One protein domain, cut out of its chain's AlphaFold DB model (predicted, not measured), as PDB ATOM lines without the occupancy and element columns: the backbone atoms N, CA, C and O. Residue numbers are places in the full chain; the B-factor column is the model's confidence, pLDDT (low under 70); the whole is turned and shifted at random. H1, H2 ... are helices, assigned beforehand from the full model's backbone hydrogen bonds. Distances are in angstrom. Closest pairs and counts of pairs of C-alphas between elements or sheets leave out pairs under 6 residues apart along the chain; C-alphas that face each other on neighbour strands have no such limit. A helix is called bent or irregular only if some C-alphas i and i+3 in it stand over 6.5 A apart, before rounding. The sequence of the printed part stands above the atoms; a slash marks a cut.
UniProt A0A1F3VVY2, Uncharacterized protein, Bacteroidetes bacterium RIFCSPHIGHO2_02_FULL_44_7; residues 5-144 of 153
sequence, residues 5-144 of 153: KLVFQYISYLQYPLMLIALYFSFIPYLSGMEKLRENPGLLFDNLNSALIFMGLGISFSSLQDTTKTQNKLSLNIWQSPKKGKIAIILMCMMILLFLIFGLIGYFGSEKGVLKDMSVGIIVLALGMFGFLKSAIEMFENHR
ATOM      1  N   LYS A   5     -63.350   7.715  58.282       84.81
ATOM      2  CA  LYS A   5     -63.509   8.554  57.083       84.81
ATOM      3  C   LYS A   5     -63.552  10.046  57.420       84.81
ATOM      4  O   LYS A   5     -62.948  10.845  56.716       84.81
ATOM      5  N   LEU A   6     -64.223  10.424  58.513       87.25
ATOM      6  CA  LEU A   6     -64.268  11.818  58.969       87.25
ATOM      7  C   LEU A   6     -62.894  12.288  59.449       87.25
ATOM      8  O   LEU A   6     -62.509  13.417  59.175       87.25
ATOM      9  N   VAL A   7     -62.137  11.418  60.120       91.75
ATOM     10  CA  VAL A   7     -60.771  11.738  60.560       91.75
ATOM     11  C   VAL A   7     -59.870  12.022  59.360       91.75
ATOM     12  O   VAL A   7     -59.202  13.051  59.334       91.75
ATOM     13  N   PHE A   8     -59.891  11.162  58.340       91.25
ATOM     14  CA  PHE A   8     -59.109  11.368  57.115       91.25
ATOM     15  C   PHE A   8     -59.537  12.629  56.364       91.25
ATOM     16  O   PHE A   8     -58.675  13.393  55.934       91.25
ATOM     17  N   GLN A   9     -60.839  12.920  56.322       90.38
ATOM     18  CA  GLN A   9     -61.345  14.169  55.762       90.38
ATOM     19  C   GLN A   9     -60.798  15.397  56.508       90.38
ATOM     20  O   GLN A   9     -60.355  16.343  55.864       90.38
ATOM     21  N   TYR A  10     -60.772  15.395  57.844       92.69
ATOM     22  CA  TYR A  10     -60.208  16.516  58.603       92.69
ATOM     23  C   TYR A  10     -58.702  16.669  58.394       92.69
ATOM     24  O   TYR A  10     -58.223  17.782  58.192       92.69
ATOM     25  N   ILE A  11     -57.963  15.559  58.390       94.44
ATOM     26  CA  ILE A  11     -56.516  15.562  58.139       94.44
ATOM     27  C   ILE A  11     -56.213  16.079  56.729       94.44
ATOM     28  O   ILE A  11     -55.255  16.828  56.540       94.44
ATOM     29  N   SER A  12     -57.055  15.750  55.747       94.75
ATOM     30  CA  SER A  12     -56.881  16.207  54.367       94.75
ATOM     31  C   SER A  12     -56.863  17.731  54.226       94.75
ATOM     32  O   SER A  12     -56.203  18.254  53.331       94.75
ATOM     33  N   TYR A  13     -57.513  18.467  55.137       94.88
ATOM     34  CA  TYR A  13     -57.529  19.929  55.114       94.88
ATOM     35  C   TYR A  13     -56.180  20.568  55.432       94.88
ATOM     36  O   TYR A  13     -55.992  21.744  55.117       94.88
ATOM     37  N   LEU A  14     -55.207  19.803  55.944       96.44
ATOM     38  CA  LEU A  14     -53.817  20.250  56.047       96.44
ATOM     39  C   LEU A  14     -53.193  20.528  54.666       96.44
ATOM     40  O   LEU A  14     -52.230  21.285  54.571       96.44
ATOM     41  N   GLN A  15     -53.786  20.013  53.584       96.62
ATOM     42  CA  GLN A  15     -53.448  20.404  52.216       96.62
ATOM     43  C   GLN A  15     -53.411  21.926  52.037       96.62
ATOM     44  O   GLN A  15     -52.495  22.433  51.398       96.62
ATOM     45  N   TYR A  16     -54.400  22.659  52.560       95.69
ATOM     46  CA  TYR A  16     -54.526  24.097  52.307       95.69
ATOM     47  C   TYR A  16     -53.396  24.934  52.920       95.69
ATOM     48  O   TYR A  16     -52.781  25.694  52.170       95.69
ATOM     49  N   PRO A  17     -53.056  24.810  54.220       97.88
ATOM     50  CA  PRO A  17     -51.907  25.522  54.770       97.88
ATOM     51  C   PRO A  17     -50.589  25.085  54.116       97.88
ATOM     52  O   PRO A  17     -49.750  25.938  53.846       97.88
ATOM     53  N   LEU A  18     -50.414  23.801  53.775       98.06
ATOM     54  CA  LEU A  18     -49.219  23.342  53.052       98.06
ATOM     55  C   LEU A  18     -49.113  23.978  51.660       98.06
ATOM     56  O   LEU A  18     -48.040  24.428  51.264       98.06
ATOM     57  N   MET A  19     -50.231  24.082  50.939       97.62
ATOM     58  CA  MET A  19     -50.267  24.732  49.630       97.62
ATOM     59  C   MET A  19     -50.026  26.242  49.734       97.62
ATOM     60  O   MET A  19     -49.382  26.816  48.861       97.62
ATOM     61  N   LEU A  20     -50.481  26.886  50.813       98.00
ATOM     62  CA  LEU A  20     -50.189  28.295  51.082       98.00
ATOM     63  C   LEU A  20     -48.691  28.524  51.321       98.00
ATOM     64  O   LEU A  20     -48.132  29.492  50.812       98.00
ATOM     65  N   ILE A  21     -48.025  27.616  52.039       97.94
ATOM     66  CA  ILE A  21     -46.570  27.661  52.235       97.94
ATOM     67  C   ILE A  21     -45.840  27.432  50.902       97.94
ATOM     68  O   ILE A  21     -44.914  28.173  50.574       97.94
ATOM     69  N   ALA A  22     -46.280  26.465  50.092       97.75
ATOM     70  CA  ALA A  22     -45.725  26.246  48.756       97.75
ATOM     71  C   ALA A  22     -45.860  27.495  47.868       97.75
ATOM     72  O   ALA A  22     -44.923  27.871  47.159       97.75
ATOM     73  N   LEU A  23     -47.008  28.173  47.945       96.94
ATOM     74  CA  LEU A  23     -47.258  29.432  47.253       96.94
ATOM     75  C   LEU A  23     -46.314  30.531  47.750       96.94
ATOM     76  O   LEU A  23     -45.679  31.196  46.939       96.94
ATOM     77  N   TYR A  24     -46.162  30.685  49.067       96.38
ATOM     78  CA  TYR A  24     -45.217  31.635  49.653       96.38
ATOM     79  C   TYR A  24     -43.808  31.441  49.078       96.38
ATOM     80  O   TYR A  24     -43.239  32.386  48.535       96.38
ATOM     81  N   PHE A  25     -43.290  30.212  49.095       95.44
ATOM     82  CA  PHE A  25     -41.970  29.897  48.546       95.44
ATOM     83  C   PHE A  25     -41.881  30.099  47.027       95.44
ATOM     84  O   PHE A  25     -40.833  30.480  46.516       95.44
ATOM     85  N   SER A  26     -42.982  29.923  46.297       93.94
ATOM     86  CA  SER A  26     -43.018  30.175  44.851       93.94
ATOM     87  C   SER A  26     -42.929  31.666  44.512       93.94
ATOM     88  O   SER A  26     -42.335  32.028  43.501       93.94
ATOM     89  N   PHE A  27     -43.512  32.542  45.337       92.00
ATOM     90  CA  PHE A  27     -43.614  33.978  45.045       92.00
ATOM     91  C   PHE A  27     -42.559  34.837  45.745       92.00
ATOM     92  O   PHE A  27     -42.167  35.875  45.203       92.00
ATOM     93  N   ILE A  28     -42.061  34.422  46.913       90.38
ATOM     94  CA  ILE A  28     -41.120  35.222  47.703       90.38
ATOM     95  C   ILE A  28     -39.844  35.630  46.946       90.38
ATOM     96  O   ILE A  28     -39.427  36.775  47.145       90.38
ATOM     97  N   PRO A  29     -39.245  34.827  46.033       87.06
ATOM     98  CA  PRO A  29     -38.050  35.260  45.309       87.06
ATOM     99  C   PRO A  29     -38.325  36.496  44.448       87.06
ATOM    100  O   PRO A  29     -37.517  37.417  44.410       87.06
ATOM    101  N   TYR A  30     -39.500  36.556  43.818       86.50
ATOM    102  CA  TYR A  30     -39.896  37.656  42.939       86.50
ATOM    103  C   TYR A  30     -40.291  38.917  43.718       86.50
ATOM    104  O   TYR A  30     -40.027  40.031  43.269       86.50
ATOM    105  N   LEU A  31     -40.893  38.753  44.901       87.62
ATOM    106  CA  LEU A  31     -41.320  39.867  45.757       87.62
ATOM    107  C   LEU A  31     -40.173  40.478  46.575       87.62
ATOM    108  O   LEU A  31     -40.262  41.628  46.993       87.62
ATOM    109  N   SER A  32     -39.088  39.731  46.789       82.75
ATOM    110  CA  SER A  32     -37.939  40.168  47.597       82.75
ATOM    111  C   SER A  32     -37.009  41.164  46.887       82.75
ATOM    112  O   SER A  32     -36.050  41.631  47.503       82.75
ATOM    113  N   GLY A  33     -37.296  41.497  45.625       79.38
ATOM    114  CA  GLY A  33     -36.511  42.405  44.790       79.38
ATOM    115  C   GLY A  33     -35.429  41.690  43.973       79.38
ATOM    116  O   GLY A  33     -34.736  40.797  44.459       79.38
ATOM    117  N   MET A  34     -35.254  42.117  42.717       75.62
ATOM    118  CA  MET A  34     -34.286  41.525  41.776       75.62
ATOM    119  C   MET A  34     -32.821  41.680  42.222       75.62
ATOM    120  O   MET A  34     -31.961  40.945  41.745       75.62
ATOM    121  N   GLU A  35     -32.528  42.612  43.131       77.81
ATOM    122  CA  GLU A  35     -31.188  42.833  43.690       77.81
ATOM    123  C   GLU A  35     -30.715  41.631  44.518       77.81
ATOM    124  O   GLU A  35     -29.646  41.088  44.246       77.81
ATOM    125  N   LYS A  36     -31.560  41.103  45.414       76.62
ATOM    126  CA  LYS A  36     -31.238  39.911  46.220       76.62
ATOM    127  C   LYS A  36     -31.041  38.654  45.372       76.62
ATOM    128  O   LYS A  36     -30.216  37.807  45.698       76.62
ATOM    129  N   LEU A  37     -31.785  38.539  44.273       77.56
ATOM    130  CA  LEU A  37     -31.642  37.449  43.303       77.56
ATOM    131  C   LEU A  37     -30.327  37.530  42.519       77.56
ATOM    132  O   LEU A  37     -29.746  36.497  42.197       77.56
ATOM    133  N   ARG A  38     -29.857  38.745  42.206       77.56
ATOM    134  CA  ARG A  38     -28.554  38.956  41.555       77.56
ATOM    135  C   ARG A  38     -27.396  38.633  42.491       77.56
ATOM    136  O   ARG A  38     -26.407  38.070  42.037       77.56
ATOM    137  N   GLU A  39     -27.525  38.972  43.770       82.25
ATOM    138  CA  GLU A  39     -26.506  38.690  44.787       82.25
ATOM    139  C   GLU A  39     -26.430  37.202  45.146       82.25
ATOM    140  O   GLU A  39     -25.336  36.671  45.328       82.25
ATOM    141  N   ASN A  40     -27.573  36.511  45.217       81.94
ATOM    142  CA  ASN A  40     -27.624  35.082  45.504       81.94
ATOM    143  C   ASN A  40     -28.621  34.345  44.586       81.94
ATOM    144  O   ASN A  40     -29.777  34.133  44.965       81.94
ATOM    145  N   PRO A  41     -28.180  33.884  43.402       77.94
ATOM    146  CA  PRO A  41     -29.041  33.133  42.489       77.94
ATOM    147  C   PRO A  41     -29.453  31.757  43.041       77.94
ATOM    148  O   PRO A  41     -30.477  31.218  42.624       77.94
ATOM    149  N   GLY A  42     -28.699  31.199  44.000       84.50
ATOM    150  CA  GLY A  42     -29.028  29.935  44.673       84.50
ATOM    151  C   GLY A  42     -30.352  29.996  45.434       84.50
ATOM    152  O   GLY A  42     -31.113  29.031  45.444       84.50
ATOM    153  N   LEU A  43     -30.691  31.182  45.946       85.94
ATOM    154  CA  LEU A  43     -31.909  31.428  46.709       85.94
ATOM    155  C   LEU A  43     -33.176  31.093  45.909       85.94
ATOM    156  O   LEU A  43     -34.159  30.626  46.481       85.94
ATOM    157  N   LEU A  44     -33.172  31.281  44.585       89.50
ATOM    158  CA  LEU A  44     -34.313  30.913  43.744       89.50
ATOM    159  C   LEU A  44     -34.558  29.402  43.767       89.50
ATOM    160  O   LEU A  44     -35.700  28.963  43.898       89.50
ATOM    161  N   PHE A  45     -33.491  28.613  43.672       91.62
ATOM    162  CA  PHE A  45     -33.584  27.160  43.648       91.62
ATOM    163  C   PHE A  45     -33.945  26.579  45.017       91.62
ATOM    164  O   PHE A  45     -34.741  25.644  45.072       91.62
ATOM    165  N   ASP A  46     -33.458  27.169  46.110       92.50
ATOM    166  CA  ASP A  46     -33.819  26.761  47.475       92.50
ATOM    167  C   ASP A  46     -35.313  26.978  47.757       92.50
ATOM    168  O   ASP A  46     -36.010  26.104  48.288       92.50
ATOM    169  N   ASN A  47     -35.833  28.141  47.349       94.38
ATOM    170  CA  ASN A  47     -37.254  28.460  47.462       94.38
ATOM    171  C   ASN A  47     -38.097  27.555  46.551       94.38
ATOM    172  O   ASN A  47     -39.105  27.008  46.996       94.38
ATOM    173  N   LEU A  48     -37.669  27.321  45.307       94.69
ATOM    174  CA  LEU A  48     -38.366  26.414  44.396       94.69
ATOM    175  C   LEU A  48     -38.389  24.977  44.934       94.69
ATOM    176  O   LEU A  48     -39.433  24.330  44.899       94.69
ATOM    177  N   ASN A  49     -37.277  24.488  45.480       97.06
ATOM    178  CA  ASN A  49     -37.213  23.171  46.105       97.06
ATOM    179  C   ASN A  49     -38.189  23.067  47.283       97.06
ATOM    180  O   ASN A  49     -38.980  22.128  47.363       97.06
ATOM    181  N   SER A  50     -38.206  24.081  48.151       97.50
ATOM    182  CA  SER A  50     -39.159  24.164  49.262       97.50
ATOM    183  C   SER A  50     -40.605  24.144  48.757       97.50
ATOM    184  O   SER A  50     -41.425  23.378  49.260       97.50
ATOM    185  N   ALA A  51     -40.916  24.914  47.711       97.94
ATOM    186  CA  ALA A  51     -42.236  24.917  47.091       97.94
ATOM    187  C   ALA A  51     -42.636  23.529  46.566       97.94
ATOM    188  O   ALA A  51     -43.753  23.085  46.831       97.94
ATOM    189  N   LEU A  52     -41.730  22.816  45.885       98.06
ATOM    190  CA  LEU A  52     -41.969  21.456  45.388       98.06
ATOM    191  C   LEU A  52     -42.247  20.470  46.530       98.06
ATOM    192  O   LEU A  52     -43.202  19.696  46.451       98.06
ATOM    193  N   ILE A  53     -41.468  20.539  47.614       98.44
ATOM    194  CA  ILE A  53     -41.654  19.697  48.805       98.44
ATOM    195  C   ILE A  53     -43.028  19.952  49.431       98.44
ATOM    196  O   ILE A  53     -43.808  19.016  49.617       98.44
ATOM    197  N   PHE A  54     -43.362  21.211  49.725       98.38
ATOM    198  CA  PHE A  54     -44.642  21.559  50.347       98.38
ATOM    199  C   PHE A  54     -45.837  21.264  49.437       98.38
ATOM    200  O   PHE A  54     -46.881  20.823  49.920       98.38
ATOM    201  N   MET A  55     -45.683  21.432  48.123       98.00
ATOM    202  CA  MET A  55     -46.699  21.057  47.142       98.00
ATOM    203  C   MET A  55     -46.913  19.541  47.119       98.00
ATOM    204  O   MET A  55     -48.057  19.098  47.185       98.00
ATOM    205  N   GLY A  56     -45.840  18.745  47.099       97.88
ATOM    206  CA  GLY A  56     -45.914  17.284  47.176       97.88
ATOM    207  C   GLY A  56     -46.617  16.802  48.443       97.88
ATOM    208  O   GLY A  56     -47.534  15.981  48.373       97.88
ATOM    209  N   LEU A  57     -46.267  17.377  49.596       97.81
ATOM    210  CA  LEU A  57     -46.948  17.102  50.862       97.81
ATOM    211  C   LEU A  57     -48.432  17.479  50.783       97.81
ATOM    212  O   LEU A  57     -49.287  16.644  51.068       97.81
ATOM    213  N   GLY A  58     -48.759  18.696  50.343       97.62
ATOM    214  CA  GLY A  58     -50.143  19.156  50.224       97.62
ATOM    215  C   GLY A  58     -50.990  18.267  49.308       97.62
ATOM    216  O   GLY A  58     -52.105  17.891  49.669       97.62
ATOM    217  N   ILE A  59     -50.451  17.868  48.153       97.00
ATOM    218  CA  ILE A  59     -51.104  16.930  47.229       97.00
ATOM    219  C   ILE A  59     -51.303  15.561  47.894       97.00
ATOM    220  O   ILE A  59     -52.381  14.981  47.766       97.00
ATOM    221  N   SER A  60     -50.329  15.064  48.658       96.06
ATOM    222  CA  SER A  60     -50.483  13.817  49.416       96.06
ATOM    223  C   SER A  60     -51.651  13.892  50.407       96.06
ATOM    224  O   SER A  60     -52.511  13.014  50.413       96.06
ATOM    225  N   PHE A  61     -51.778  14.986  51.168       95.88
ATOM    226  CA  PHE A  61     -52.919  15.187  52.073       95.88
ATOM    227  C   PHE A  61     -54.258  15.267  51.332       95.88
ATOM    228  O   PHE A  61     -55.257  14.749  51.831       95.88
ATOM    229  N   SER A  62     -54.284  15.831  50.119       93.81
ATOM    230  CA  SER A  62     -55.498  15.872  49.287       93.81
ATOM    231  C   SER A  62     -56.063  14.485  48.972       93.81
ATOM    232  O   SER A  62     -57.275  14.326  48.838       93.81
ATOM    233  N   SER A  63     -55.199  13.464  48.913       93.06
ATOM    234  CA  SER A  63     -55.602  12.089  48.607       93.06
ATOM    235  C   SER A  63     -56.481  11.448  49.690       93.06
ATOM    236  O   SER A  63     -57.204  10.492  49.415       93.06
ATOM    237  N   LEU A  64     -56.466  11.999  50.908       92.88
ATOM    238  CA  LEU A  64     -57.263  11.526  52.043       92.88
ATOM    239  C   LEU A  64     -58.721  12.012  52.008       92.88
ATOM    240  O   LEU A  64     -59.514  11.611  52.862       92.88
ATOM    241  N   GLN A  65     -59.073  12.888  51.062       91.56
ATOM    242  CA  GLN A  65     -60.435  13.399  50.911       91.56
ATOM    243  C   GLN A  65     -61.416  12.305  50.484       91.56
ATOM    244  O   GLN A  65     -61.073  11.364  49.770       91.56
ATOM    245  N   ASP A  66     -62.675  12.480  50.872       87.19
ATOM    246  CA  ASP A  66     -63.776  11.631  50.434       87.19
ATOM    247  C   ASP A  66     -64.012  11.759  48.918       87.19
ATOM    248  O   ASP A  66     -64.509  12.772  48.418       87.19
ATOM    249  N   THR A  67     -63.681  10.695  48.184       88.12
ATOM    250  CA  THR A  67     -63.791  10.602  46.721       88.12
ATOM    251  C   THR A  67     -65.214  10.333  46.229       88.12
ATOM    252  O   THR A  67     -65.429  10.267  45.018       88.12
ATOM    253  N   THR A  68     -66.201  10.187  47.124       81.06
ATOM    254  CA  THR A  68     -67.632  10.089  46.762       81.06
ATOM    255  C   THR A  68     -68.263  11.447  46.462       81.06
ATOM    256  O   THR A  68     -69.341  11.509  45.875       81.06
ATOM    257  N   LYS A  69     -67.586  12.543  46.820       79.94
ATOM    258  CA  LYS A  69     -68.019  13.913  46.540       79.94
ATOM    259  C   LYS A  69     -67.026  14.586  45.602       79.94
ATOM    260  O   LYS A  69     -65.827  14.614  45.867       79.94
ATOM    261  N   THR A  70     -67.511  15.212  44.532       72.00
ATOM    262  CA  THR A  70     -66.651  16.089  43.728       72.00
ATOM    263  C   THR A  70     -66.514  17.459  44.359       72.00
ATOM    264  O   THR A  70     -67.510  18.089  44.707       72.00
ATOM    265  N   GLN A  71     -65.289  17.970  44.380       68.00
ATOM    266  CA  GLN A  71     -64.985  19.306  44.890       68.00
ATOM    267  C   GLN A  71     -65.452  20.436  43.948       68.00
ATOM    268  O   GLN A  71     -65.704  21.548  44.395       68.00
ATOM    269  N   ASN A  72     -65.559  20.184  42.633       79.62
ATOM    270  CA  ASN A  72     -65.866  21.224  41.642       79.62
ATOM    271  C   ASN A  72     -66.580  20.657  40.396       79.62
ATOM    272  O   ASN A  72     -66.327  19.521  39.991       79.62
ATOM    273  N   LYS A  73     -67.401  21.481  39.730       81.75
ATOM    274  CA  LYS A  73     -68.101  21.171  38.468       81.75
ATOM    275  C   LYS A  73     -67.143  20.793  37.334       81.75
ATOM    276  O   LYS A  73     -67.465  19.926  36.525       81.75
ATOM    277  N   LEU A  74     -65.959  21.412  37.284       79.94
ATOM    278  CA  LEU A  74     -64.927  21.076  36.297       79.94
ATOM    279  C   LEU A  74     -64.401  19.654  36.512       79.94
ATOM    280  O   LEU A  74     -64.369  18.864  35.573       79.94
ATOM    281  N   SER A  75     -64.053  19.327  37.760       82.25
ATOM    282  CA  SER A  75     -63.620  17.986  38.167       82.25
ATOM    283  C   SER A  75     -64.694  16.952  37.808       82.25
ATOM    284  O   SER A  75     -64.424  15.988  37.096       82.25
ATOM    285  N   LEU A  76     -65.954  17.227  38.161       85.56
ATOM    286  CA  LEU A  76     -67.095  16.371  37.832       85.56
ATOM    287  C   LEU A  76     -67.228  16.092  36.324       85.56
ATOM    288  O   LEU A  76     -67.443  14.947  35.935       85.56
ATOM    289  N   ASN A  77     -67.055  17.099  35.464       87.62
ATOM    290  CA  ASN A  77     -67.128  16.933  34.006       87.62
ATOM    291  C   ASN A  77     -66.028  16.003  33.455       87.62
ATOM    292  O   ASN A  77     -66.249  15.273  32.486       87.62
ATOM    293  N   ILE A  78     -64.840  16.012  34.066       89.12
ATOM    294  CA  ILE A  78     -63.748  15.107  33.686       89.12
ATOM    295  C   ILE A  78     -64.093  13.675  34.100       89.12
ATOM    296  O   ILE A  78     -64.038  12.777  33.260       89.12
ATOM    297  N   TRP A  79     -64.502  13.467  35.354       89.88
ATOM    298  CA  TRP A  79     -64.715  12.126  35.913       89.88
ATOM    299  C   TRP A  79     -65.983  11.434  35.420       89.88
ATOM    300  O   TRP A  79     -66.003  10.213  35.301       89.88
ATOM    301  N   GLN A  80     -67.020  12.192  35.058       89.75
ATOM    302  CA  GLN A  80     -68.239  11.626  34.473       89.75
ATOM    303  C   GLN A  80     -68.017  11.038  33.077       89.75
ATOM    304  O   GLN A  80     -68.742  10.128  32.672       89.75
ATOM    305  N   SER A  81     -67.050  11.567  32.323       91.00
ATOM    306  CA  SER A  81     -66.777  11.119  30.960       91.00
ATOM    307  C   SER A  81     -65.743   9.985  30.960       91.00
ATOM    308  O   SER A  81     -64.591  10.221  31.331       91.00
ATOM    309  N   PRO A  82     -66.074   8.780  30.453       88.75
ATOM    310  CA  PRO A  82     -65.155   7.640  30.475       88.75
ATOM    311  C   PRO A  82     -63.886   7.889  29.653       88.75
ATOM    312  O   PRO A  82     -62.806   7.434  30.021       88.75
ATOM    313  N   LYS A  83     -63.991   8.645  28.551       91.94
ATOM    314  CA  LYS A  83     -62.832   9.017  27.726       91.94
ATOM    315  C   LYS A  83     -61.941  10.035  28.443       91.94
ATOM    316  O   LYS A  83     -60.737   9.815  28.533       91.94
ATOM    317  N   LYS A  84     -62.517  11.122  28.979       91.94
ATOM    318  CA  LYS A  84     -61.740  12.186  29.642       91.94
ATOM    319  C   LYS A  84     -61.099  11.701  30.940       91.94
ATOM    320  O   LYS A  84     -59.934  12.007  31.164       91.94
ATOM    321  N   GLY A  85     -61.813  10.912  31.745       92.25
ATOM    322  CA  GLY A  85     -61.279  10.328  32.976       92.25
ATOM    323  C   GLY A  85     -60.084   9.409  32.715       92.25
ATOM    324  O   GLY A  85     -59.038   9.581  33.336       92.25
ATOM    325  N   LYS A  86     -60.180   8.511  31.721       94.06
ATOM    326  CA  LYS A  86     -59.048   7.661  31.305       94.06
ATOM    327  C   LYS A  86     -57.848   8.483  30.830       94.06
ATOM    328  O   LYS A  86     -56.731   8.211  31.253       94.06
ATOM    329  N   ILE A  87     -58.072   9.501  29.993       95.62
ATOM    330  CA  ILE A  87     -56.998  10.393  29.526       95.62
ATOM    331  C   ILE A  87     -56.346  11.123  30.707       95.62
ATOM    332  O   ILE A  87     -55.124  11.165  30.784       95.62
ATOM    333  N   ALA A  88     -57.134  11.652  31.648       95.06
ATOM    334  CA  ALA A  88     -56.614  12.341  32.827       95.06
ATOM    335  C   ALA A  88     -55.732  11.424  33.689       95.06
ATOM    336  O   ALA A  88     -54.634  11.824  34.067       95.06
ATOM    337  N   ILE A  89     -56.164  10.184  33.937       96.19
ATOM    338  CA  ILE A  89     -55.379   9.182  34.677       96.19
ATOM    339  C   ILE A  89     -54.066   8.870  33.944       96.19
ATOM    340  O   ILE A  89     -53.006   8.875  34.562       96.19
ATOM    341  N   ILE A  90     -54.107   8.661  32.623       97.44
ATOM    342  CA  ILE A  90     -52.901   8.396  31.818       97.44
ATOM    343  C   ILE A  90     -51.931   9.584  31.874       97.44
ATOM    344  O   ILE A  90     -50.732   9.384  32.066       97.44
ATOM    345  N   LEU A  91     -52.434  10.817  31.755       96.75
ATOM    346  CA  LEU A  91     -51.622  12.030  31.883       96.75
ATOM    347  C   LEU A  91     -50.958  12.121  33.262       96.75
ATOM    348  O   LEU A  91     -49.764  12.402  33.330       96.75
ATOM    349  N   MET A  92     -51.686  11.824  34.343       96.94
ATOM    350  CA  MET A  92     -51.110  11.783  35.693       96.94
ATOM    351  C   MET A  92     -50.005  10.730  35.807       96.94
ATOM    352  O   MET A  92     -48.933  11.045  36.317       96.94
ATOM    353  N   CYS A  93     -50.219   9.516  35.286       97.88
ATOM    354  CA  CYS A  93     -49.189   8.475  35.260       97.88
ATOM    355  C   CYS A  93     -47.927   8.942  34.520       97.88
ATOM    356  O   CYS A  93     -46.819   8.771  35.025       97.88
ATOM    357  N   MET A  94     -48.083   9.564  33.347       98.06
ATOM    358  CA  MET A  94     -46.950  10.083  32.574       98.06
ATOM    359  C   MET A  94     -46.215  11.205  33.312       98.06
ATOM    360  O   MET A  94     -44.988  11.205  33.330       98.06
ATOM    361  N   MET A  95     -46.934  12.128  33.960       97.25
ATOM    362  CA  MET A  95     -46.317  13.193  34.762       97.25
ATOM    363  C   MET A  95     -45.538  12.640  35.956       97.25
ATOM    364  O   MET A  95     -44.417  13.076  36.204       97.25
ATOM    365  N   ILE A  96     -46.102  11.662  36.670       98.06
ATOM    366  CA  ILE A  96     -45.434  11.005  37.801       98.06
ATOM    367  C   ILE A  96     -44.141  10.337  37.338       98.06
ATOM    368  O   ILE A  96     -43.097  10.548  37.948       98.06
ATOM    369  N   LEU A  97     -44.195   9.565  36.247       97.88
ATOM    370  CA  LEU A  97     -43.011   8.917  35.680       97.88
ATOM    371  C   LEU A  97     -41.960   9.942  35.260       97.88
ATOM    372  O   LEU A  97     -40.786   9.764  35.569       97.88
ATOM    373  N   LEU A  98     -42.375  11.025  34.604       97.81
ATOM    374  CA  LEU A  98     -41.482  12.093  34.171       97.81
ATOM    375  C   LEU A  98     -40.764  12.733  35.364       97.81
ATOM    376  O   LEU A  98     -39.537  12.809  35.368       97.81
ATOM    377  N   PHE A  99     -41.504  13.152  36.392       97.75
ATOM    378  CA  PHE A  99     -40.908  13.750  37.586       97.75
ATOM    379  C   PHE A  99     -40.017  12.764  38.331       97.75
ATOM    380  O   PHE A  99     -38.912  13.126  38.722       97.75
ATOM    381  N   LEU A 100     -40.435  11.508  38.474       97.56
ATOM    382  CA  LEU A 100     -39.629  10.505  39.156       97.56
ATOM    383  C   LEU A 100     -38.324  10.221  38.402       97.56
ATOM    384  O   LEU A 100     -37.267  10.198  39.021       97.56
ATOM    385  N   ILE A 101     -38.368  10.058  37.076       97.75
ATOM    386  CA  ILE A 101     -37.168   9.821  36.262       97.75
ATOM    387  C   ILE A 101     -36.219  11.016  36.354       97.75
ATOM    388  O   ILE A 101     -35.045  10.826  36.663       97.75
ATOM    389  N   PHE A 102     -36.706  12.243  36.145       96.06
ATOM    390  CA  PHE A 102     -35.851  13.430  36.235       96.06
ATOM    391  C   PHE A 102     -35.294  13.647  37.641       96.06
ATOM    392  O   PHE A 102     -34.111  13.949  37.785       96.06
ATOM    393  N   GLY A 103     -36.113  13.441  38.672       96.94
ATOM    394  CA  GLY A 103     -35.686  13.527  40.063       96.94
ATOM    395  C   GLY A 103     -34.619  12.486  40.400       96.94
ATOM    396  O   GLY A 103     -33.596  12.822  40.981       96.94
ATOM    397  N   LEU A 104     -34.786  11.231  39.984       97.50
ATOM    398  CA  LEU A 104     -33.786  10.191  40.241       97.50
ATOM    399  C   LEU A 104     -32.493  10.429  39.451       97.50
ATOM    400  O   LEU A 104     -31.411  10.308  40.026       97.50
ATOM    401  N   ILE A 105     -32.584  10.812  38.173       96.88
ATOM    402  CA  ILE A 105     -31.407  11.158  37.361       96.88
ATOM    403  C   ILE A 105     -30.640  12.315  38.004       96.88
ATOM    404  O   ILE A 105     -29.424  12.224  38.152       96.88
ATOM    405  N   GLY A 106     -31.323  13.381  38.425       95.19
ATOM    406  CA  GLY A 106     -30.665  14.518  39.067       95.19
ATOM    407  C   GLY A 106     -30.084  14.177  40.445       95.19
ATOM    408  O   GLY A 106     -28.973  14.605  40.762       95.19
ATOM    409  N   TYR A 107     -30.775  13.347  41.234       96.56
ATOM    410  CA  TYR A 107     -30.334  12.936  42.570       96.56
ATOM    411  C   TYR A 107     -29.079  12.055  42.531       96.56
ATOM    412  O   TYR A 107     -28.152  12.265  43.316       96.56
ATOM    413  N   PHE A 108     -29.039  11.077  41.620       95.06
ATOM    414  CA  PHE A 108     -27.897  10.170  41.466       95.06
ATOM    415  C   PHE A 108     -26.786  10.738  40.580       95.06
ATOM    416  O   PHE A 108     -25.628  10.379  40.766       95.06
ATOM    417  N   GLY A 109     -27.111  11.636  39.649       93.94
ATOM    418  CA  GLY A 109     -26.137  12.301  38.781       93.94
ATOM    419  C   GLY A 109     -25.364  13.436  39.455       93.94
ATOM    420  O   GLY A 109     -24.422  13.954  38.862       93.94
ATOM    421  N   SER A 110     -25.744  13.834  40.675       91.44
ATOM    422  CA  SER A 110     -25.114  14.933  41.417       91.44
ATOM    423  C   SER A 110     -24.621  14.488  42.791       91.44
ATOM    424  O   SER A 110     -25.375  13.963  43.617       91.44
ATOM    425  N   GLU A 111     -23.350  14.752  43.095       82.38
ATOM    426  CA  GLU A 111     -22.774  14.389  44.394       82.38
ATOM    427  C   GLU A 111     -23.287  15.291  45.523       82.38
ATOM    428  O   GLU A 111     -23.712  14.776  46.563       82.38
ATOM    429  N   LYS A 112     -23.305  16.615  45.308       85.75
ATOM    430  CA  LYS A 112     -23.777  17.652  46.244       85.75
ATOM    431  C   LYS A 112     -24.254  18.897  45.483       85.75
ATOM    432  O   LYS A 112     -23.890  19.090  44.326       85.75
ATOM    433  N   GLY A 113     -25.012  19.760  46.160       88.00
ATOM    434  CA  GLY A 113     -25.404  21.081  45.666       88.00
ATOM    435  C   GLY A 113     -26.828  21.149  45.115       88.00
ATOM    436  O   GLY A 113     -27.598  20.196  45.201       88.00
ATOM    437  N   VAL A 114     -27.143  22.294  44.509       90.62
ATOM    438  CA  VAL A 114     -28.500  22.716  44.124       90.62
ATOM    439  C   VAL A 114     -29.265  21.660  43.323       90.62
ATOM    440  O   VAL A 114     -30.433  21.399  43.602       90.62
ATOM    441  N   LEU A 115     -28.617  21.017  42.347       91.00
ATOM    442  CA  LEU A 115     -29.279  20.026  41.498       91.00
ATOM    443  C   LEU A 115     -29.731  18.799  42.299       91.00
ATOM    444  O   LEU A 115     -30.808  18.262  42.042       91.00
ATOM    445  N   LYS A 116     -28.949  18.386  43.303       94.50
ATOM    446  CA  LYS A 116     -29.298  17.269  44.181       94.50
ATOM    447  C   LYS A 116     -30.465  17.627  45.095       94.50
ATOM    448  O   LYS A 116     -31.397  16.836  45.215       94.50
ATOM    449  N   ASP A 117     -30.451  18.824  45.674       94.00
ATOM    450  CA  ASP A 117     -31.518  19.285  46.568       94.00
ATOM    451  C   ASP A 117     -32.839  19.455  45.813       94.00
ATOM    452  O   ASP A 117     -33.861  18.926  46.242       94.00
ATOM    453  N   MET A 118     -32.815  20.083  44.634       95.19
ATOM    454  CA  MET A 118     -33.986  20.183  43.755       95.19
ATOM    455  C   MET A 118     -34.550  18.821  43.365       95.19
ATOM    456  O   MET A 118     -35.765  18.641  43.274       95.19
ATOM    457  N   SER A 119     -33.666  17.855  43.130       96.88
ATOM    458  CA  SER A 119     -34.062  16.495  42.785       96.88
ATOM    459  C   SER A 119     -34.867  15.843  43.908       96.88
ATOM    460  O   SER A 119     -35.849  15.158  43.627       96.88
ATOM    461  N   VAL A 120     -34.532  16.123  45.175       97.38
ATOM    462  CA  VAL A 120     -35.337  15.693  46.330       97.38
ATOM    463  C   VAL A 120     -36.740  16.298  46.269       97.38
ATOM    464  O   VAL A 120     -37.712  15.557  46.399       97.38
ATOM    465  N   GLY A 121     -36.881  17.601  46.010       97.62
ATOM    466  CA  GLY A 121     -38.199  18.233  45.884       97.62
ATOM    467  C   GLY A 121     -39.044  17.658  44.752       97.62
ATOM    468  O   GLY A 121     -40.228  17.383  44.950       97.62
ATOM    469  N   ILE A 122     -38.442  17.400  43.588       97.94
ATOM    470  CA  ILE A 122     -39.124  16.757  42.452       97.94
ATOM    471  C   ILE A 122     -39.587  15.339  42.823       97.94
ATOM    472  O   ILE A 122     -40.723  14.965  42.521       97.94
ATOM    473  N   ILE A 123     -38.748  14.557  43.513       98.25
ATOM    474  CA  ILE A 123     -39.112  13.215  43.993       98.25
ATOM    475  C   ILE A 123     -40.282  13.299  44.980       98.25
ATOM    476  O   ILE A 123     -41.252  12.556  44.841       98.25
ATOM    477  N   VAL A 124     -40.237  14.218  45.949       98.31
ATOM    478  CA  VAL A 124     -41.322  14.408  46.930       98.31
ATOM    479  C   VAL A 124     -42.630  14.804  46.241       98.31
ATOM    480  O   VAL A 124     -43.687  14.274  46.592       98.31
ATOM    481  N   LEU A 125     -42.579  15.672  45.226       98.31
ATOM    482  CA  LEU A 125     -43.746  16.011  44.412       98.31
ATOM    483  C   LEU A 125     -44.322  14.775  43.707       98.31
ATOM    484  O   LEU A 125     -45.527  14.532  43.797       98.31
ATOM    485  N   ALA A 126     -43.475  13.964  43.064       98.00
ATOM    486  CA  ALA A 126     -43.900  12.725  42.409       98.00
ATOM    487  C   ALA A 126     -44.554  11.745  43.402       98.00
ATOM    488  O   ALA A 126     -45.605  11.175  43.105       98.00
ATOM    489  N   LEU A 127     -43.984  11.598  44.603       97.19
ATOM    490  CA  LEU A 127     -44.548  10.780  45.684       97.19
ATOM    491  C   LEU A 127     -45.924  11.282  46.137       97.19
ATOM    492  O   LEU A 127     -46.845  10.481  46.294       97.19
ATOM    493  N   GLY A 128     -46.102  12.596  46.283       97.19
ATOM    494  CA  GLY A 128     -47.414  13.183  46.565       97.19
ATOM    495  C   GLY A 128     -48.435  12.887  45.467       97.19
ATOM    496  O   GLY A 128     -49.574  12.504  45.745       97.19
ATOM    497  N   MET A 129     -48.012  12.989  44.205       97.31
ATOM    498  CA  MET A 129     -48.860  12.698  43.048       97.31
ATOM    499  C   MET A 129     -49.286  11.225  42.957       97.31
ATOM    500  O   MET A 129     -50.381  10.967  42.463       97.31
ATOM    501  N   PHE A 130     -48.509  10.260  43.470       95.62
ATOM    502  CA  PHE A 130     -48.959   8.861  43.568       95.62
ATOM    503  C   PHE A 130     -50.196   8.709  44.460       95.62
ATOM    504  O   PHE A 130     -51.142   8.012  44.085       95.62
ATOM    505  N   GLY A 131     -50.213   9.378  45.618       92.19
ATOM    506  CA  GLY A 131     -51.389   9.398  46.493       92.19
ATOM    507  C   GLY A 131     -52.599   9.981  45.767       92.19
ATOM    508  O   GLY A 131     -53.673   9.385  45.750       92.19
ATOM    509  N   PHE A 132     -52.398  11.105  45.076       94.62
ATOM    510  CA  PHE A 132     -53.448  11.743  44.290       94.62
ATOM    511  C   PHE A 132     -53.966  10.873  43.136       94.62
ATOM    512  O   PHE A 132     -55.173  10.828  42.915       94.62
ATOM    513  N   LEU A 133     -53.094  10.137  42.438       96.38
ATOM    514  CA  LEU A 133     -53.482   9.211  41.369       96.38
ATOM    515  C   LEU A 133     -54.454   8.143  41.880       96.38
ATOM    516  O   LEU A 133     -55.450   7.856  41.217       96.38
ATOM    517  N   LYS A 134     -54.195   7.581  43.066       93.94
ATOM    518  CA  LYS A 134     -55.099   6.608  43.689       93.94
ATOM    519  C   LYS A 134     -56.487   7.216  43.909       93.94
ATOM    520  O   LYS A 134     -57.482   6.647  43.463       93.94
ATOM    521  N   SER A 135     -56.555   8.391  44.526       92.88
ATOM    522  CA  SER A 135     -57.830   9.073  44.785       92.88
ATOM    523  C   SER A 135     -58.528   9.512  43.498       92.88
ATOM    524  O   SER A 135     -59.753   9.489  43.428       92.88
ATOM    525  N   ALA A 136     -57.776   9.866  42.454       92.69
ATOM    526  CA  ALA A 136     -58.313  10.180  41.133       92.69
ATOM    527  C   ALA A 136     -58.949   8.955  40.464       92.69
ATOM    528  O   ALA A 136     -60.021   9.076  39.868       92.69
ATOM    529  N   ILE A 137     -58.336   7.772  40.596       93.81
ATOM    530  CA  ILE A 137     -58.926   6.509  40.138       93.81
ATOM    531  C   ILE A 137     -60.226   6.251  40.901       93.81
ATOM    532  O   ILE A 137     -61.263   6.112  40.263       93.81
ATOM    533  N   GLU A 138     -60.215   6.279  42.235       92.50
ATOM    534  CA  GLU A 138     -61.429   6.081  43.047       92.50
ATOM    535  C   GLU A 138     -62.537   7.090  42.691       92.50
ATOM    536  O   GLU A 138     -63.705   6.725  42.534       92.50
ATOM    537  N   MET A 139     -62.181   8.360  42.481       91.44
ATOM    538  CA  MET A 139     -63.120   9.405  42.064       91.44
ATOM    539  C   MET A 139     -63.716   9.114  40.684       91.44
ATOM    540  O   MET A 139     -64.931   9.244  40.507       91.44
ATOM    541  N   PHE A 140     -62.892   8.673  39.728       92.31
ATOM    542  CA  PHE A 140     -63.350   8.212  38.420       92.31
ATOM    543  C   PHE A 140     -64.312   7.026  38.553       92.31
ATOM    544  O   PHE A 140     -65.366   7.015  37.920       92.31
ATOM    545  N   GLU A 141     -64.011   6.056  39.414       90.56
ATOM    546  CA  GLU A 141     -64.876   4.895  39.617       90.56
ATOM    547  C   GLU A 141     -66.237   5.247  40.214       90.56
ATOM    548  O   GLU A 141     -67.238   4.650  39.807       90.56
ATOM    549  N   ASN A 142     -66.265   6.208  41.136       90.12
ATOM    550  CA  ASN A 142     -67.471   6.659  41.825       90.12
ATOM    551  C   ASN A 142     -68.388   7.522  40.941       90.12
ATOM    552  O   ASN A 142     -69.588   7.569  41.192       90.12
ATOM    553  N   HIS A 143     -67.843   8.218  39.935       87.75
ATOM    554  CA  HIS A 143     -68.570   9.273  39.208       87.75
ATOM    555  C   HIS A 143     -68.793   8.995  37.719       87.75
ATOM    556  O   HIS A 143     -69.529   9.746  37.070       87.75
ATOM    557  N   ARG A 144     -68.166   7.960  37.153       87.56
ATOM    558  CA  ARG A 144     -68.319   7.622  35.734       87.56
ATOM    559  C   ARG A 144     -69.752   7.184  35.401       87.56
ATOM    560  O   ARG A 144     -70.340   6.358  36.095       87.56
TER     561      ARG A 144
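This is residues 5 to 144 of the 153 residues of an uncharacterized protein of Bacteroidetes bacterium RIFCSPHIGHO2_02_FULL_44_7 (UniProt A0A1F3VVY2). Four long helices stand side by side in a curved row, H2, H4, H7 and H6, a wall one helix thick that turns at H7 and does not close into a ring. Short helices lie at its two ends: H3 beyond the end of H2 and the beginning of H4, H5 by the beginning of H6 and the end of H7, while H1 leads into H2. The printed part has 140 residues with seven named helices, H1 to H7 in chain order, and no named strand; its class is all helix. It is elongated, spanning 52 by 30 by 26 A, yet only just compact, close to loose, with a radius of gyration of the C-alphas of 17.2 A.

Find C-alpha 5 at (-63.509, 8.554, 57.083), where H1 begins, residues 5 to 12. H2 follows as residues 15 to 31, 23.8 A long; it has a kink of 26 degrees near residue 25 and is irregular, with C-alphas 26 and 29 at 7.1 A. H3 is residues 34 to 39. From C-alpha 42 at (-29.028, 29.935, 44.673), H4 runs to residue 62, 30.3 A. H5 is residues 73 to 80. H6, residues 82 to 109, measures 40.2 A, and H7, residues 114 to 143, measures 42.5 A and ends at C-alpha 143 at (-68.570, 9.273, 39.208).

Begin with the hub, H4 and H7, which touch three helices each. They touch each other at a shallow tilt of 22 degrees, the same way; look for their closest C-alphas at Gly 56 and Leu 125, 3.7 A apart. H2 touches H4 at a shallow tilt of 17 degrees, opposite ways, closest at the C-alphas of Gln 15 and Gly 58, 4.1 A. H6 and H7 form a helical hairpin at a shallow tilt of 19 degrees, closest at the C-alphas of Gly 103 and Ser 119, 4.3 A. H4 and H6 are apart. H1 only just touches H4, with 3 pairs of C-alphas within 8 A, at residues 61 to 62 of H4 alone; the closest C-alphas are those of Ser 12 and Phe 61, 4.7 A. H5 touches H7 at residues 139 to 143 of H7 alone, closest at the C-alphas of Trp 79 and Phe 140, 4.8 A. H5 and H6 touch only at the corner, closest at the C-alphas of Trp 79 and Gly 85, 4.9 A. H3 is close to but not clearly touching H4, closest at the C-alphas of Leu 37 and Leu 43, 6.9 A. In H1, H3, H4, H5 and H6 every O i to N i+4 pair is within hydrogen-bond range; in H2 it is 11 of 13 and in H7 25 of 26.

The two C-alphas farthest apart are those of Glu 39 and Arg 144, 52.9 A. The printed part has no cut and no long link; H4 to H5, with 10 residues between them, is a short link, and the others are tight. The mean pLDDT of the printed part is 92.0, and residue 71 alone is under 70.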